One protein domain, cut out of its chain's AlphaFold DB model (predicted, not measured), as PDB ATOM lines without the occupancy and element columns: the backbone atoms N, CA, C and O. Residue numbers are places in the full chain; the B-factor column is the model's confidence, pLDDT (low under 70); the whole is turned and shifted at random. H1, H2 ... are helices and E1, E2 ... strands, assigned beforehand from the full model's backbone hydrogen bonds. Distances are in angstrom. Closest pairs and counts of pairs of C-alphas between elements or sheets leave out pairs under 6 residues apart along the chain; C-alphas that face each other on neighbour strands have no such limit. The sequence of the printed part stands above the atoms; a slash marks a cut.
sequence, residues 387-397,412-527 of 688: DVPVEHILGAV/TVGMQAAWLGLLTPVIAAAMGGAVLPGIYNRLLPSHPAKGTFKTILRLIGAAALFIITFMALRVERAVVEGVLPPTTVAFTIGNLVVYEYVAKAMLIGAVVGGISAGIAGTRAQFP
ATOM      1  N   ASP A 387       5.980 -30.461  34.022       87.50
ATOM      2  CA  ASP A 387       4.851 -30.670  33.112       87.50
ATOM      3  C   ASP A 387       5.274 -30.728  31.634       87.50
ATOM      4  O   ASP A 387       6.214 -30.064  31.193       87.50
ATOM      5  N   VAL A 388       4.530 -31.493  30.830       82.50
ATOM      6  CA  VAL A 388       4.818 -31.742  29.402       82.50
ATOM      7  C   VAL A 388       5.082 -30.468  28.569       82.50
ATOM      8  O   VAL A 388       6.051 -30.473  27.805       82.50
ATOM      9  N   PRO A 389       4.303 -29.367  28.657       84.25
ATOM     10  CA  PRO A 389       4.592 -28.161  27.872       84.25
ATOM     11  C   PRO A 389       5.889 -27.462  28.309       84.25
ATOM     12  O   PRO A 389       6.685 -27.055  27.461       84.25
ATOM     13  N   VAL A 390       6.142 -27.384  29.617       87.19
ATOM     14  CA  VAL A 390       7.347 -26.756  30.186       87.19
ATOM     15  C   VAL A 390       8.597 -27.552  29.812       87.19
ATOM     16  O   VAL A 390       9.655 -26.982  29.557       87.19
ATOM     17  N   GLU A 391       8.468 -28.871  29.687       88.19
ATOM     18  CA  GLU A 391       9.542 -29.762  29.268       88.19
ATOM     19  C   GLU A 391      10.078 -29.447  27.860       88.19
ATOM     20  O   GLU A 391      11.288 -29.495  27.633       88.19
ATOM     21  N   HIS A 392       9.199 -29.113  26.913       88.75
ATOM     22  CA  HIS A 392       9.598 -28.773  25.545       88.75
ATOM     23  C   HIS A 392      10.243 -27.385  25.482       88.75
ATOM     24  O   HIS A 392      11.229 -27.201  24.771       88.75
ATOM     25  N   ILE A 393       9.744 -26.426  26.271       89.62
ATOM     26  CA  ILE A 393      10.344 -25.087  26.390       89.62
ATOM     27  C   ILE A 393      11.747 -25.193  26.995       89.62
ATOM     28  O   ILE A 393      12.702 -24.649  26.447       89.62
ATOM     29  N   LEU A 394      11.895 -25.950  28.085       89.62
ATOM     30  CA  LEU A 394      13.192 -26.181  28.714       89.62
ATOM     31  C   LEU A 394      14.150 -26.923  27.771       89.62
ATOM     32  O   LEU A 394      15.328 -26.580  27.700       89.62
ATOM     33  N   GLY A 395      13.639 -27.899  27.014       88.69
ATOM     34  CA  GLY A 395      14.382 -28.575  25.953       88.69
ATOM     35  C   GLY A 395      14.888 -27.597  24.896       88.69
ATOM     36  O   GLY A 395      16.065 -27.648  24.550       88.69
ATOM     37  N   ALA A 396      14.050 -26.660  24.445       92.06
ATOM     38  CA  ALA A 396      14.444 -25.630  23.490       92.06
ATOM     39  C   ALA A 396      15.533 -24.707  24.056       92.06
ATOM     40  O   ALA A 396      16.558 -24.516  23.411       92.06
ATOM     41  N   VAL A 397      15.369 -24.192  25.280       92.88
ATOM     42  CA  VAL A 397      16.357 -23.302  25.921       92.88
ATOM     43  C   VAL A 397      17.705 -24.003  26.104       92.88
ATOM     44  O   VAL A 397      18.747 -23.469  25.722       92.88
ATOM     45  N   THR A 412      35.886 -23.434  16.245       89.38
ATOM     46  CA  THR A 412      37.238 -23.191  16.773       89.38
ATOM     47  C   THR A 412      38.247 -24.237  16.315       89.38
ATOM     48  O   THR A 412      39.389 -23.888  16.023       89.38
ATOM     49  N   VAL A 413      37.820 -25.499  16.190       87.00
ATOM     50  CA  VAL A 413      38.635 -26.568  15.593       87.00
ATOM     51  C   VAL A 413      38.775 -26.356  14.084       87.00
ATOM     52  O   VAL A 413      39.868 -26.484  13.541       87.00
ATOM     53  N   GLY A 414      37.692 -25.966  13.411       84.69
ATOM     54  CA  GLY A 414      37.673 -25.708  11.972       84.69
ATOM     55  C   GLY A 414      38.590 -24.571  11.517       84.69
ATOM     56  O   GLY A 414      39.050 -24.586  10.383       84.69
ATOM     57  N   MET A 415      38.913 -23.623  12.397       86.88
ATOM     58  CA  MET A 415      39.880 -22.559  12.105       86.88
ATOM     59  C   MET A 415      41.345 -23.016  12.145       86.88
ATOM     60  O   MET A 415      42.206 -22.259  11.719       86.88
ATOM     61  N   GLN A 416      41.653 -24.216  12.653       86.25
ATOM     62  CA  GLN A 416      43.042 -24.689  12.766       86.25
ATOM     63  C   GLN A 416      43.619 -25.170  11.427       86.25
ATOM     64  O   GLN A 416      44.832 -25.178  11.248       86.25
ATOM     65  N   ALA A 417      42.767 -25.579  10.481       81.75
ATOM     66  CA  ALA A 417      43.183 -25.972   9.138       81.75
ATOM     67  C   ALA A 417      42.028 -25.828   8.140       81.75
ATOM     68  O   ALA A 417      40.879 -26.102   8.478       81.75
ATOM     69  N   ALA A 418      42.340 -25.493   6.886       78.00
ATOM     70  CA  ALA A 418      41.360 -25.289   5.813       78.00
ATOM     71  C   ALA A 418      40.338 -26.439   5.684       78.00
ATOM     72  O   ALA A 418      39.127 -26.219   5.679       78.00
ATOM     73  N   TRP A 419      40.816 -27.688   5.676       78.88
ATOM     74  CA  TRP A 419      39.963 -28.879   5.576       78.88
ATOM     75  C   TRP A 419      39.132 -29.147   6.836       78.88
ATOM     76  O   TRP A 419      38.041 -29.710   6.741       78.88
ATOM     77  N   LEU A 420      39.600 -28.717   8.015       84.00
ATOM     78  CA  LEU A 420      38.841 -28.857   9.261       84.00
ATOM     79  C   LEU A 420      37.605 -27.951   9.280       84.00
ATOM     80  O   LEU A 420      36.673 -28.228  10.033       84.00
ATOM     81  N   GLY A 421      37.530 -26.930   8.420       83.19
ATOM     82  CA  GLY A 421      36.328 -26.116   8.235       83.19
ATOM     83  C   GLY A 421      35.078 -26.939   7.887       83.19
ATOM     84  O   GLY A 421      33.976 -26.577   8.296       83.19
ATOM     85  N   LEU A 422      35.235 -28.096   7.225       87.44
ATOM     86  CA  LEU A 422      34.136 -29.025   6.909       87.44
ATOM     87  C   LEU A 422      33.505 -29.678   8.147       87.44
ATOM     88  O   LEU A 422      32.359 -30.127   8.083       87.44
ATOM     89  N   LEU A 423      34.208 -29.707   9.281       89.44
ATOM     90  CA  LEU A 423      33.715 -30.293  10.526       89.44
ATOM     91  C   LEU A 423      32.412 -29.621  10.990       89.44
ATOM     92  O   LEU A 423      31.465 -30.308  11.378       89.44
ATOM     93  N   THR A 424      32.334 -28.288  10.921       91.00
ATOM     94  CA  THR A 424      31.172 -27.521  11.395       91.00
ATOM     95  C   THR A 424      29.903 -27.816  10.580       91.00
ATOM     96  O   THR A 424      28.895 -28.181  11.193       91.00
ATOM     97  N   PRO A 425      29.912 -27.771   9.229       91.69
ATOM     98  CA  PRO A 425      28.787 -28.227   8.413       91.69
ATOM     99  C   PRO A 425      28.393 -29.689   8.639       91.69
ATOM    100  O   PRO A 425      27.203 -29.993   8.645       91.69
ATOM    101  N   VAL A 426      29.353 -30.599   8.846       90.00
ATOM    102  CA  VAL A 426      29.063 -32.023   9.102       90.00
ATOM    103  C   VAL A 426      28.339 -32.213  10.437       90.00
ATOM    104  O   VAL A 426      27.341 -32.935  10.504       90.00
ATOM    105  N   ILE A 427      28.791 -31.540  11.499       89.69
ATOM    106  CA  ILE A 427      28.131 -31.600  12.810       89.69
ATOM    107  C   ILE A 427      26.743 -30.963  12.737       89.69
ATOM    108  O   ILE A 427      25.782 -31.533  13.260       89.69
ATOM    109  N   ALA A 428      26.608 -29.836  12.033       90.88
ATOM    110  CA  ALA A 428      25.307 -29.245  11.765       90.88
ATOM    111  C   ALA A 428      24.400 -30.268  11.058       90.88
ATOM    112  O   ALA A 428      23.321 -30.573  11.562       90.88
ATOM    113  N   ALA A 429      24.846 -30.889   9.964       90.56
ATOM    114  CA  ALA A 429      24.084 -31.904   9.234       90.56
ATOM    115  C   ALA A 429      23.557 -33.025  10.148       90.56
ATOM    116  O   ALA A 429      22.384 -33.400  10.071       90.56
ATOM    117  N   ALA A 430      24.390 -33.516  11.070       87.31
ATOM    118  CA  ALA A 430      23.986 -34.523  12.047       87.31
ATOM    119  C   ALA A 430      22.843 -34.035  12.960       87.31
ATOM    120  O   ALA A 430      21.893 -34.784  13.209       87.31
ATOM    121  N   MET A 431      22.881 -32.775  13.407       86.75
ATOM    122  CA  MET A 431      21.786 -32.153  14.165       86.75
ATOM    123  C   MET A 431      20.527 -31.964  13.299       86.75
ATOM    124  O   MET A 431      19.417 -32.288  13.728       86.75
ATOM    125  N   GLY A 432      20.694 -31.493  12.059       85.31
ATOM    126  CA  GLY A 432      19.612 -31.244  11.099       85.31
ATOM    127  C   GLY A 432      18.830 -32.501  10.727       85.31
ATOM    128  O   GLY A 432      17.608 -32.452  10.563       85.31
ATOM    129  N   GLY A 433      19.496 -33.658  10.700       84.69
ATOM    130  CA  GLY A 433      18.845 -34.943  10.461       84.69
ATOM    131  C   GLY A 433      17.753 -35.282  11.485       84.69
ATOM    132  O   GLY A 433      16.803 -35.986  11.154       84.69
ATOM    133  N   ALA A 434      17.823 -34.761  12.713       83.06
ATOM    134  CA  ALA A 434      16.789 -34.980  13.727       83.06
ATOM    135  C   ALA A 434      15.585 -34.024  13.603       83.06
ATOM    136  O   ALA A 434      14.493 -34.366  14.058       83.06
ATOM    137  N   VAL A 435      15.763 -32.860  12.969       87.00
ATOM    138  CA  VAL A 435      14.765 -31.780  12.919       87.00
ATOM    139  C   VAL A 435      13.566 -32.169  12.057       87.00
ATOM    140  O   VAL A 435      12.432 -32.179  12.530       87.00
ATOM    141  N   LEU A 436      13.815 -32.541  10.802       86.44
ATOM    142  CA  LEU A 436      12.769 -32.771   9.802       86.44
ATOM    143  C   LEU A 436      11.805 -33.923  10.175       86.44
ATOM    144  O   LEU A 436      10.589 -33.725  10.120       86.44
ATOM    145  N   PRO A 437      12.290 -35.089  10.656       86.00
ATOM    146  CA  PRO A 437      11.421 -36.137  11.195       86.00
ATOM    147  C   PRO A 437      10.633 -35.715  12.432       86.00
ATOM    148  O   PRO A 437       9.506 -36.170  12.620       86.00
ATOM    149  N   GLY A 438      11.220 -34.865  13.277       85.06
ATOM    150  CA  GLY A 438      10.546 -34.320  14.448       85.06
ATOM    151  C   GLY A 438       9.368 -33.427  14.061       85.06
ATOM    152  O   GLY A 438       8.266 -33.614  14.573       85.06
ATOM    153  N   ILE A 439       9.586 -32.508  13.116       87.00
ATOM    154  CA  ILE A 439       8.552 -31.606  12.590       87.00
ATOM    155  C   ILE A 439       7.409 -32.413  11.968       87.00
ATOM    156  O   ILE A 439       6.249 -32.204  12.320       87.00
ATOM    157  N   TYR A 440       7.728 -33.382  11.105       88.50
ATOM    158  CA  TYR A 440       6.724 -34.218  10.446       88.50
ATOM    159  C   TYR A 440       5.844 -34.975  11.449       88.50
ATOM    160  O   TYR A 440       4.621 -34.925  11.359       88.50
ATOM    161  N   ASN A 441       6.451 -35.615  12.453       87.19
ATOM    162  CA  ASN A 441       5.700 -36.352  13.472       87.19
ATOM    163  C   ASN A 441       4.810 -35.446  14.334       87.19
ATOM    164  O   ASN A 441       3.822 -35.921  14.890       87.19
ATOM    165  N   ARG A 442       5.157 -34.160  14.462       84.50
ATOM    166  CA  ARG A 442       4.367 -33.182  15.216       84.50
ATOM    167  C   ARG A 442       3.196 -32.626  14.402       84.50
ATOM    168  O   ARG A 442       2.145 -32.373  14.977       84.50
ATOM    169  N   LEU A 443       3.368 -32.472  13.088       88.19
ATOM    170  CA  LEU A 443       2.311 -32.060  12.154       88.19
ATOM    171  C   LEU A 443       1.315 -33.189  11.847       88.19
ATOM    172  O   LEU A 443       0.119 -32.934  11.751       88.19
ATOM    173  N   LEU A 444       1.793 -34.428  11.706       87.88
ATOM    174  CA  LEU A 444       0.993 -35.602  11.332       87.88
ATOM    175  C   LEU A 444       1.117 -36.722  12.384       87.88
ATOM    176  O   LEU A 444       1.675 -37.787  12.103       87.88
ATOM    177  N   PRO A 445       0.577 -36.529  13.601       82.31
ATOM    178  CA  PRO A 445       0.706 -37.505  14.685       82.31
ATOM    179  C   PRO A 445       0.012 -38.845  14.389       82.31
ATOM    180  O   PRO A 445       0.417 -39.875  14.923       82.31
ATOM    181  N   SER A 446      -0.999 -38.855  13.513       84.69
ATOM    182  CA  SER A 446      -1.714 -40.072  13.103       84.69
ATOM    183  C   SER A 446      -0.883 -41.004  12.213       84.69
ATOM    184  O   SER A 446      -1.142 -42.205  12.184       84.69
ATOM    185  N   HIS A 447       0.135 -40.484  11.520       85.44
ATOM    186  CA  HIS A 447       0.965 -41.241  10.579       85.44
ATOM    187  C   HIS A 447       2.452 -40.959  10.822       85.44
ATOM    188  O   HIS A 447       3.089 -40.284  10.012       85.44
ATOM    189  N   PRO A 448       3.036 -41.466  11.924       84.38
ATOM    190  CA  PRO A 448       4.429 -41.192  12.257       84.38
ATOM    191  C   PRO A 448       5.388 -41.753  11.200       84.38
ATOM    192  O   PRO A 448       5.210 -42.867  10.698       84.38
ATOM    193  N   ALA A 449       6.460 -41.015  10.913       82.62
ATOM    194  CA  ALA A 449       7.495 -41.440   9.981       82.62
ATOM    195  C   ALA A 449       8.203 -42.705  10.498       82.62
ATOM    196  O   ALA A 449       8.884 -42.683  11.532       82.62
ATOM    197  N   LYS A 450       8.075 -43.815   9.762       87.94
ATOM    198  CA  LYS A 450       8.689 -45.117  10.075       87.94
ATOM    199  C   LYS A 450       9.553 -45.626   8.916       87.94
ATOM    200  O   LYS A 450       9.404 -45.190   7.777       87.94
ATOM    201  N   GLY A 451      10.466 -46.549   9.231       89.44
ATOM    202  CA  GLY A 451      11.299 -47.256   8.253       89.44
ATOM    203  C   GLY A 451      12.069 -46.328   7.308       89.44
ATOM    204  O   GLY A 451      12.619 -45.309   7.731       89.44
ATOM    205  N   THR A 452      12.072 -46.678   6.023       88.44
ATOM    206  CA  THR A 452      12.787 -45.964   4.955       88.44
ATOM    207  C   THR A 452      12.375 -44.497   4.839       88.44
ATOM    208  O   THR A 452      13.234 -43.643   4.646       88.44
ATOM    209  N   PHE A 453      11.091 -44.174   5.035       89.06
ATOM    210  CA  PHE A 453      10.601 -42.795   4.942       89.06
ATOM    211  C   PHE A 453      11.244 -41.881   5.996       89.06
ATOM    212  O   PHE A 453      11.692 -40.779   5.686       89.06
ATOM    213  N   LYS A 454      11.394 -42.372   7.235       88.25
ATOM    214  CA  LYS A 454      12.114 -41.647   8.293       88.25
ATOM    215  C   LYS A 454      13.580 -41.417   7.922       88.25
ATOM    216  O   LYS A 454      14.118 -40.354   8.217       88.25
ATOM    217  N   THR A 455      14.226 -42.398   7.295       88.38
ATOM    218  CA  THR A 455      15.623 -42.291   6.847       88.38
ATOM    219  C   THR A 455      15.782 -41.260   5.733       88.38
ATOM    220  O   THR A 455      16.686 -40.434   5.811       88.38
ATOM    221  N   ILE A 456      14.877 -41.242   4.752       90.31
ATOM    222  CA  ILE A 456      14.862 -40.228   3.686       90.31
ATOM    223  C   ILE A 456      14.713 -38.831   4.294       90.31
ATOM    224  O   ILE A 456      15.494 -37.933   3.995       90.31
ATOM    225  N   LEU A 457      13.768 -38.660   5.218       90.12
ATOM    226  CA  LEU A 457      13.519 -37.376   5.864       90.12
ATOM    227  C   LEU A 457      14.714 -36.901   6.715       90.12
ATOM    228  O   LEU A 457      15.020 -35.710   6.741       90.12
ATOM    229  N   ARG A 458      15.440 -37.831   7.357       90.69
ATOM    230  CA  ARG A 458      16.721 -37.549   8.033       90.69
ATOM    231  C   ARG A 458      17.794 -37.081   7.056       90.69
ATOM    232  O   ARG A 458      18.483 -36.113   7.351       90.69
ATOM    233  N   LEU A 459      17.940 -37.752   5.913       90.75
ATOM    234  CA  LEU A 459      18.933 -37.396   4.897       90.75
ATOM    235  C   LEU A 459      18.655 -36.018   4.297       90.75
ATOM    236  O   LEU A 459      19.577 -35.220   4.181       90.75
ATOM    237  N   ILE A 460      17.391 -35.708   3.991       92.75
ATOM    238  CA  ILE A 460      16.992 -34.386   3.488       92.75
ATOM    239  C   ILE A 460      17.300 -33.305   4.531       92.75
ATOM    240  O   ILE A 460      17.919 -32.299   4.198       92.75
ATOM    241  N   GLY A 461      16.923 -33.523   5.797       91.06
ATOM    242  CA  GLY A 461      17.212 -32.577   6.882       91.06
ATOM    243  C   GLY A 461      18.711 -32.356   7.100       91.06
ATOM    244  O   GLY A 461      19.150 -31.221   7.280       91.06
ATOM    245  N   ALA A 462      19.505 -33.427   7.032       91.50
ATOM    246  CA  ALA A 462      20.957 -33.355   7.148       91.50
ATOM    247  C   ALA A 462      21.595 -32.617   5.963       91.50
ATOM    248  O   ALA A 462      22.395 -31.710   6.177       91.50
ATOM    249  N   ALA A 463      21.213 -32.953   4.727       92.31
ATOM    250  CA  ALA A 463      21.737 -32.323   3.517       92.31
ATOM    251  C   ALA A 463      21.383 -30.832   3.446       92.31
ATOM    252  O   ALA A 463      22.250 -30.010   3.162       92.31
ATOM    253  N   ALA A 464      20.137 -30.466   3.766       93.00
ATOM    254  CA  ALA A 464      19.712 -29.072   3.790       93.00
ATOM    255  C   ALA A 464      20.553 -28.253   4.777       93.00
ATOM    256  O   ALA A 464      21.069 -27.195   4.423       93.00
ATOM    257  N   LEU A 465      20.748 -28.756   6.001       92.44
ATOM    258  CA  LEU A 465      21.506 -28.016   7.003       92.44
ATOM    259  C   LEU A 465      23.015 -28.006   6.734       92.44
ATOM    260  O   LEU A 465      23.669 -27.002   7.023       92.44
ATOM    261  N   PHE A 466      23.554 -29.080   6.148       93.56
ATOM    262  CA  PHE A 466      24.917 -29.105   5.622       93.56
ATOM    263  C   PHE A 466      25.118 -27.962   4.628       93.56
ATOM    264  O   PHE A 466      25.993 -27.133   4.837       93.56
ATOM    265  N   ILE A 467      24.268 -27.877   3.598       92.50
ATOM    266  CA  ILE A 467      24.360 -26.864   2.537       92.50
ATOM    267  C   ILE A 467      24.219 -25.452   3.117       92.50
ATOM    268  O   ILE A 467      25.043 -24.590   2.819       92.50
ATOM    269  N   ILE A 468      23.228 -25.225   3.986       92.62
ATOM    270  CA  ILE A 468      23.012 -23.921   4.631       92.62
ATOM    271  C   ILE A 468      24.249 -23.504   5.423       92.62
ATOM    272  O   ILE A 468      24.707 -22.373   5.296       92.62
ATOM    273  N   THR A 469      24.809 -24.411   6.224       90.75
ATOM    274  CA  THR A 469      25.952 -24.102   7.092       90.75
ATOM    275  C   THR A 469      27.231 -23.936   6.278       90.75
ATOM    276  O   THR A 469      28.004 -23.021   6.540       90.75
ATOM    277  N   PHE A 470      27.424 -24.772   5.258       91.00
ATOM    278  CA  PHE A 470      28.543 -24.707   4.324       91.00
ATOM    279  C   PHE A 470      28.596 -23.349   3.612       91.00
ATOM    280  O   PHE A 470      29.624 -22.680   3.672       91.00
ATOM    281  N   MET A 471      27.464 -22.892   3.059       90.44
ATOM    282  CA  MET A 471      27.356 -21.586   2.397       90.44
ATOM    283  C   MET A 471      27.419 -20.410   3.386       90.44
ATOM    284  O   MET A 471      28.070 -19.402   3.116       90.44
ATOM    285  N   ALA A 472      26.755 -20.508   4.543       89.31
ATOM    286  CA  ALA A 472      26.708 -19.418   5.525       89.31
ATOM    287  C   ALA A 472      28.082 -19.121   6.144       89.31
ATOM    288  O   ALA A 472      28.405 -17.964   6.423       89.31
ATOM    289  N   LEU A 473      28.890 -20.163   6.344       87.62
ATOM    290  CA  LEU A 473      30.251 -20.062   6.867       87.62
ATOM    291  C   LEU A 473      31.308 -19.851   5.774       87.62
ATOM    292  O   LEU A 473      32.477 -19.666   6.104       87.62
ATOM    293  N   ARG A 474      30.906 -19.839   4.497       87.88
ATOM    294  CA  ARG A 474      31.790 -19.733   3.329       87.88
ATOM    295  C   ARG A 474      32.916 -20.770   3.316       87.88
ATOM    296  O   ARG A 474      34.063 -20.463   2.980       87.88
ATOM    297  N   VAL A 475      32.596 -22.000   3.717       84.56
ATOM    298  CA  VAL A 475      33.578 -23.095   3.801       84.56
ATOM    299  C   VAL A 475      34.123 -23.444   2.413       84.56
ATOM    300  O   VAL A 475      35.257 -23.905   2.304       84.56
ATOM    301  N   GLU A 476      33.379 -23.150   1.341       83.44
ATOM    302  CA  GLU A 476      33.837 -23.316  -0.038       83.44
ATOM    303  C   GLU A 476      35.138 -22.568  -0.324       83.44
ATOM    304  O   GLU A 476      36.033 -23.141  -0.938       83.44
ATOM    305  N   ARG A 477      35.284 -21.330   0.168       79.00
ATOM    306  CA  ARG A 477      36.517 -20.562  -0.040       79.00
ATOM    307  C   ARG A 477      37.675 -21.186   0.714       79.00
ATOM    308  O   ARG A 477      38.741 -21.369   0.145       79.00
ATOM    309  N   ALA A 478      37.444 -21.585   1.963       78.56
ATOM    310  CA  ALA A 478      38.489 -22.192   2.776       78.56
ATOM    311  C   ALA A 478      39.028 -23.490   2.150       78.56
ATOM    312  O   ALA A 478      40.237 -23.690   2.084       78.56
ATOM    313  N   VAL A 479      38.142 -24.349   1.638       79.75
ATOM    314  CA  VAL A 479      38.528 -25.647   1.059       79.75
ATOM    315  C   VAL A 479      39.121 -25.505  -0.345       79.75
ATOM    316  O   VAL A 479      40.104 -26.174  -0.648       79.75
ATOM    317  N   VAL A 480      38.545 -24.658  -1.204       80.88
ATOM    318  CA  VAL A 480      38.984 -24.520  -2.606       80.88
ATOM    319  C   VAL A 480      40.231 -23.647  -2.725       80.88
ATOM    320  O   VAL A 480      41.135 -23.976  -3.487       80.88
ATOM    321  N   GLU A 481      40.294 -22.547  -1.973       80.88
ATOM    322  CA  GLU A 481      41.403 -21.586  -2.034       80.88
ATOM    323  C   GLU A 481      42.522 -21.933  -1.036       80.88
ATOM    324  O   GLU A 481      43.594 -21.335  -1.077       80.88
ATOM    325  N   GLY A 482      42.294 -22.891  -0.128       74.75
ATOM    326  CA  GLY A 482      43.263 -23.293   0.896       74.75
ATOM    327  C   GLY A 482      43.512 -22.231   1.973       74.75
ATOM    328  O   GLY A 482      44.500 -22.314   2.701       74.75
ATOM    329  N   VAL A 483      42.638 -21.225   2.080       80.56
ATOM    330  CA  VAL A 483      42.774 -20.109   3.025       80.56
ATOM    331  C   VAL A 483      42.087 -20.453   4.346       80.56
ATOM    332  O   VAL A 483      41.015 -21.057   4.379       80.56
ATOM    333  N   LEU A 484      42.695 -20.059   5.464       80.44
ATOM    334  CA  LEU A 484      42.074 -20.222   6.777       80.44
ATOM    335  C   LEU A 484      40.788 -19.377   6.883       80.44
ATOM    336  O   LEU A 484      40.712 -18.296   6.291       80.44
ATOM    337  N   PRO A 485      39.774 -19.829   7.645       77.00
ATOM    338  CA  PRO A 485      38.579 -19.031   7.889       77.00
ATOM    339  C   PRO A 485      38.928 -17.645   8.459       77.00
ATOM    340  O   PRO A 485      39.878 -17.525   9.236       77.00
ATOM    341  N   PRO A 486      38.167 -16.593   8.107       75.50
ATOM    342  CA  PRO A 486      38.482 -15.232   8.524       75.50
ATOM    343  C   PRO A 486      38.470 -15.096  10.053       75.50
ATOM    344  O   PRO A 486      37.489 -15.433  10.717       75.50
ATOM    345  N   THR A 487      39.554 -14.544  10.601       81.50
ATOM    346  CA  THR A 487      39.755 -14.272  12.034       81.50
ATOM    347  C   THR A 487      39.276 -12.871  12.430       81.50
ATOM    348  O   THR A 487      39.803 -12.249  13.353       81.50
ATOM    349  N   THR A 488      38.254 -12.353  11.745       84.94
ATOM    350  CA  THR A 488      37.610 -11.092  12.123       84.94
ATOM    351  C   THR A 488      36.985 -11.242  13.506       84.94
ATOM    352  O   THR A 488      36.240 -12.186  13.768       84.94
ATOM    353  N   VAL A 489      37.318 -10.342  14.430       86.19
ATOM    354  CA  VAL A 489      36.775 -10.376  15.794       86.19
ATOM    355  C   VAL A 489      35.328  -9.894  15.757       86.19
ATOM    356  O   VAL A 489      35.058  -8.797  15.280       86.19
ATOM    357  N   ALA A 490      34.397 -10.705  16.263       84.56
ATOM    358  CA  ALA A 490      32.993 -10.319  16.380       84.56
ATOM    359  C   ALA A 490      32.724  -9.568  17.685       84.56
ATOM    360  O   ALA A 490      32.102  -8.511  17.675       84.56
ATOM    361  N   PHE A 491      33.177 -10.121  18.811       85.12
ATOM    362  CA  PHE A 491      33.063  -9.499  20.128       85.12
ATOM    363  C   PHE A 491      34.074 -10.107  21.109       85.12
ATOM    364  O   PHE A 491      34.531 -11.239  20.937       85.12
ATOM    365  N   THR A 492      34.387  -9.357  22.165       83.19
ATOM    366  CA  THR A 492      35.324  -9.765  23.218       83.19
ATOM    367  C   THR A 492      34.609  -9.750  24.568       83.19
ATOM    368  O   THR A 492      33.994  -8.748  24.928       83.19
ATOM    369  N   ILE A 493      34.687 -10.851  25.321       78.38
ATOM    370  CA  ILE A 493      34.155 -10.963  26.690       78.38
ATOM    371  C   ILE A 493      35.330 -11.222  27.636       78.38
ATOM    372  O   ILE A 493      35.800 -12.353  27.766       78.38
ATOM    373  N   GLY A 494      35.833 -10.176  28.297       79.31
ATOM    374  CA  GLY A 494      37.048 -10.276  29.114       79.31
ATOM    375  C   GLY A 494      38.249 -10.712  28.266       79.31
ATOM    376  O   GLY A 494      38.572 -10.053  27.285       79.31
ATOM    377  N   ASN A 495      38.869 -11.847  28.607       75.62
ATOM    378  CA  ASN A 495      39.974 -12.437  27.833       75.62
ATOM    379  C   ASN A 495      39.506 -13.376  26.701       75.62
ATOM    380  O   ASN A 495      40.338 -13.940  25.991       75.62
ATOM    381  N   LEU A 496      38.195 -13.593  26.537       76.62
ATOM    382  CA  LEU A 496      37.653 -14.463  25.496       76.62
ATOM    383  C   LEU A 496      37.383 -13.655  24.222       76.62
ATOM    384  O   LEU A 496      36.446 -12.857  24.174       76.62
ATOM    385  N   VAL A 497      38.184 -13.893  23.183       82.88
ATOM    386  CA  VAL A 497      37.986 -13.319  21.845       82.88
ATOM    387  C   VAL A 497      37.142 -14.284  21.015       82.88
ATOM    388  O   VAL A 497      37.533 -15.433  20.810       82.88
ATOM    389  N   VAL A 498      35.983 -13.831  20.534       85.69
ATOM    390  CA  VAL A 498      35.109 -14.632  19.670       85.69
ATOM    391  C   VAL A 498      35.180 -14.100  18.244       85.69
ATOM    392  O   VAL A 498      34.831 -12.951  17.973       85.69
ATOM    393  N   TYR A 499      35.620 -14.953  17.323       90.12
ATOM    394  CA  TYR A 499      35.693 -14.632  15.900       90.12
ATOM    395  C   TYR A 499      34.319 -14.711  15.226       90.12
ATOM    396  O   TYR A 499      33.462 -15.501  15.623       90.12
ATOM    397  N   GLU A 500      34.117 -13.938  14.163       87.69
ATOM    398  CA  GLU A 500      32.877 -13.887  13.381       87.69
ATOM    399  C   GLU A 500      32.474 -15.259  12.838       87.69
ATOM    400  O   GLU A 500      31.299 -15.629  12.897       87.69
ATOM    401  N   TYR A 501      33.450 -16.050  12.385       87.94
ATOM    402  CA  TYR A 501      33.238 -17.434  11.964       87.94
ATOM    403  C   TYR A 501      32.610 -18.286  13.083       87.94
ATOM    404  O   TYR A 501      31.606 -18.971  12.874       87.94
ATOM    405  N   VAL A 502      33.148 -18.182  14.303       90.62
ATOM    406  CA  VAL A 502      32.651 -18.895  15.489       90.62
ATOM    407  C   VAL A 502      31.277 -18.373  15.909       90.62
ATOM    408  O   VAL A 502      30.403 -19.170  16.242       90.62
ATOM    409  N   ALA A 503      31.051 -17.059  15.852       90.81
ATOM    410  CA  ALA A 503      29.770 -16.446  16.196       90.81
ATOM    411  C   ALA A 503      28.642 -16.887  15.244       90.81
ATOM    412  O   ALA A 503      27.556 -17.252  15.698       90.81
ATOM    413  N   LYS A 504      28.899 -16.935  13.929       91.94
ATOM    414  CA  LYS A 504      27.935 -17.452  12.941       91.94
ATOM    415  C   LYS A 504      27.619 -18.926  13.184       91.94
ATOM    416  O   LYS A 504      26.446 -19.301  13.199       91.94
ATOM    417  N   ALA A 505      28.638 -19.748  13.430       92.44
ATOM    418  CA  ALA A 505      28.449 -21.157  13.761       92.44
ATOM    419  C   ALA A 505      27.629 -21.331  15.052       92.44
ATOM    420  O   ALA A 505      26.700 -22.136  15.089       92.44
ATOM    421  N   MET A 506      27.912 -20.527  16.080       93.12
ATOM    422  CA  MET A 506      27.165 -20.509  17.338       93.12
ATOM    423  C   MET A 506      25.684 -20.176  17.119       93.12
ATOM    424  O   MET A 506      24.828 -20.861  17.670       93.12
ATOM    425  N   LEU A 507      25.363 -19.176  16.291       93.69
ATOM    426  CA  LEU A 507      23.976 -18.812  15.977       93.69
ATOM    427  C   LEU A 507      23.229 -19.941  15.259       93.69
ATOM    428  O   LEU A 507      22.116 -20.291  15.652       93.69
ATOM    429  N   ILE A 508      23.849 -20.551  14.243       93.31
ATOM    430  CA  ILE A 508      23.264 -21.696  13.528       93.31
ATOM    431  C   ILE A 508      23.003 -22.844  14.509       93.31
ATOM    432  O   ILE A 508      21.913 -23.417  14.539       93.31
ATOM    433  N   GLY A 509      23.989 -23.147  15.353       92.94
ATOM    434  CA  GLY A 509      23.911 -24.220  16.336       92.94
ATOM    435  C   GLY A 509      22.823 -23.962  17.367       92.94
ATOM    436  O   GLY A 509      22.060 -24.869  17.689       92.94
ATOM    437  N   ALA A 510      22.697 -22.720  17.829       94.06
ATOM    438  CA  ALA A 510      21.668 -22.291  18.761       94.06
ATOM    439  C   ALA A 510      20.257 -22.479  18.187       94.06
ATOM    440  O   ALA A 510      19.396 -23.079  18.832       94.06
ATOM    441  N   VAL A 511      20.023 -22.048  16.946       94.31
ATOM    442  CA  VAL A 511      18.721 -22.213  16.282       94.31
ATOM    443  C   VAL A 511      18.383 -23.695  16.106       94.31
ATOM    444  O   VAL A 511      17.307 -24.152  16.494       94.31
ATOM    445  N   VAL A 512      19.314 -24.480  15.566       91.94
ATOM    446  CA  VAL A 512      19.080 -25.895  15.233       91.94
ATOM    447  C   VAL A 512      18.961 -26.746  16.495       91.94
ATOM    448  O   VAL A 512      18.088 -27.615  16.586       91.94
ATOM    449  N   GLY A 513      19.811 -26.492  17.489       90.62
ATOM    450  CA  GLY A 513      19.766 -27.133  18.798       90.62
ATOM    451  C   GLY A 513      18.462 -26.827  19.528       90.62
ATOM    452  O   GLY A 513      17.823 -27.745  20.039       90.62
ATOM    453  N   GLY A 514      18.012 -25.569  19.501       92.25
ATOM    454  CA  GLY A 514      16.741 -25.155  20.090       92.25
ATOM    455  C   GLY A 514      15.533 -25.825  19.442       92.25
ATOM    456  O   GLY A 514      14.683 -26.371  20.144       92.25
ATOM    457  N   ILE A 515      15.476 -25.863  18.107       91.25
ATOM    458  CA  ILE A 515      14.386 -26.526  17.377       91.25
ATOM    459  C   ILE A 515      14.397 -28.039  17.643       91.25
ATOM    460  O   ILE A 515      13.371 -28.612  18.004       91.25
ATOM    461  N   SER A 516      15.547 -28.703  17.494       88.88
ATOM    462  CA  SER A 516      15.648 -30.162  17.648       88.88
ATOM    463  C   SER A 516      15.325 -30.630  19.070       88.88
ATOM    464  O   SER A 516      14.501 -31.532  19.248       88.88
ATOM    465  N   ALA A 517      15.911 -29.996  20.088       88.38
ATOM    466  CA  ALA A 517      15.649 -30.330  21.483       88.38
ATOM    467  C   ALA A 517      14.259 -29.871  21.944       88.38
ATOM    468  O   ALA A 517      13.619 -30.564  22.735       88.38
ATOM    469  N   GLY A 518      13.760 -28.751  21.413       89.38
ATOM    470  CA  GLY A 518      12.412 -28.258  21.679       89.38
ATOM    471  C   GLY A 518      11.322 -29.171  21.130       89.38
ATOM    472  O   GLY A 518      10.291 -29.337  21.772       89.38
ATOM    473  N   ILE A 519      11.547 -29.817  19.981       88.31
ATOM    474  CA  ILE A 519      10.621 -30.818  19.434       88.31
ATOM    475  C   ILE A 519      10.703 -32.134  20.212       88.31
ATOM    476  O   ILE A 519       9.671 -32.762  20.436       88.31
ATOM    477  N   ALA A 520      11.909 -32.557  20.602       86.56
ATOM    478  CA  ALA A 520      12.128 -33.831  21.282       86.56
ATOM    479  C   ALA A 520      11.697 -33.826  22.761       86.56
ATOM    480  O   ALA A 520      11.265 -34.862  23.264       86.56
ATOM    481  N   GLY A 521      11.815 -32.687  23.451       85.38
ATOM    482  CA  GLY A 521      11.604 -32.591  24.897       85.38
ATOM    483  C   GLY A 521      12.772 -33.168  25.711       85.38
ATOM    484  O   GLY A 521      13.611 -33.927  25.220       85.38
ATOM    485  N   THR A 522      12.861 -32.803  26.990       85.00
ATOM    486  CA  THR A 522      13.973 -33.224  27.864       85.00
ATOM    487  C   THR A 522      13.921 -34.699  28.293       85.00
ATOM    488  O   THR A 522      14.949 -35.259  28.689       85.00
ATOM    489  N   ARG A 523      12.769 -35.370  28.190       83.88
ATOM    490  CA  ARG A 523      12.568 -36.786  28.540       83.88
ATOM    491  C   ARG A 523      12.875 -37.749  27.398       83.88
ATOM    492  O   ARG A 523      12.971 -38.951  27.658       83.88
ATOM    493  N   ALA A 524      13.071 -37.264  26.169       84.75
ATOM    494  CA  ALA A 524      13.457 -38.115  25.046       84.75
ATOM    495  C   ALA A 524      14.704 -38.944  25.387       84.75
ATOM    496  O   ALA A 524      15.684 -38.424  25.921       84.75
ATOM    497  N   GLN A 525      14.677 -40.245  25.091       84.19
ATOM    498  CA  GLN A 525      15.834 -41.113  25.312       84.19
ATOM    499  C   GLN A 525      16.794 -41.010  24.130       84.19
ATOM    500  O   GLN A 525      16.463 -41.416  23.015       84.19
ATOM    501  N   PHE A 526      17.997 -40.501  24.385       82.88
ATOM    502  CA  PHE A 526      19.065 -40.439  23.401       82.88
ATOM    503  C   PHE A 526      19.979 -41.674  23.533       82.88
ATOM    504  O   PHE A 526      20.459 -41.965  24.639       82.88
ATOM    505  N   PRO A 527      20.236 -42.417  22.438       85.75
ATOM    506  CA  PRO A 527      21.104 -43.592  22.444       85.75
ATOM    507  C   PRO A 527      22.585 -43.177  22.405       85.75
ATOM    508  O   PRO A 527      23.282 -43.404  21.419       85.75
TER     509      PRO A 527
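Overview. This is residues 387 to 397 and 412 to 527 of the 688 residues of the protein "Binding-protein-dependent transport system inner membrane protein" of Chloroflexi bacterium OLB15 (UniProt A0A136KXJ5). Three long helices make the body: H2 lies in the middle, with H3 crossing it on one side and H5 packed along its other side. The short H1 packs on the last part of H5, while at the opposite end of the body the short H4 packs on the first residues of H2 and a small strand hairpin, E1 and E2, leads into H5. The printed part has 127 residues, with five named helices and two named strands in the order H1, H2, H3, H4, E1, E2, H5; the two-stranded sheet is antiparallel and the class is mostly helix. The whole is only just loose, close to compact, with a radius of gyration of the C-alphas of 16.9 A and spans of 49 by 36 by 23 A.

Arrangement. H1, residues 388 to 397, touches residues 513 to 520 of H5, residues 500 to 520, at a shallow tilt of 11 degrees, opposite ways; the closest C-alphas, of Ala 396 and Gly 518, are 3.8 A apart. H2, residues 418 to 443, touches H5 at a shallow tilt of 25 degrees, the same way, with the C-alphas of Val 435 and Ser 516 closest at 5.1 A. H2 and H3, residues 451 to 472, form a helical hairpin at a steep tilt of 45 degrees, their closest C-alphas, of Ala 429 and Ala 462, 4.0 A apart. H3 and H5 only just touch, with 3 pairs of C-alphas within 8 A, the closest those of Thr 469 and Ile 508 at 7.4 A. H2, H3 and H5 are an up and down bundle, each helix running against the one before it. H4, residues 475 to 481, touches residues 418 to 422 of H2, closest at the C-alphas of Ala 418 and Ala 478, 5.2 A. E1, residues 489 to 493, and E2, residues 496 to 499, are an antiparallel hairpin, with N 490 and O 498 at 2.9 A and N 496 and O 493 at 3.0 A, within hydrogen-bond range. H1 and H3 are apart. Every O i to N i+4 pair is within hydrogen-bond range in H3, H4 and H5, against 5 of 6 in H1 and 14 of 22 in H2.

Along the chain. H1 begins at C-alpha 388, (4.818, -31.742, 29.402). H2 is 40.1 A long, H3 31.9 A and H5 29.8 A from first to last C-alpha. H5 ends at C-alpha 520, (12.128, -33.831, 21.282).

Size, cuts and confidence. The C-alphas farthest apart, of Ser 446 and Asn 495, are 52.1 A apart. Residues 398 to 411 are not printed, and C-alphas 397 and 412 are 22.8 A apart across this cut. Of the links that are printed whole, none is long. No printed residue is under 70 in pLDDT.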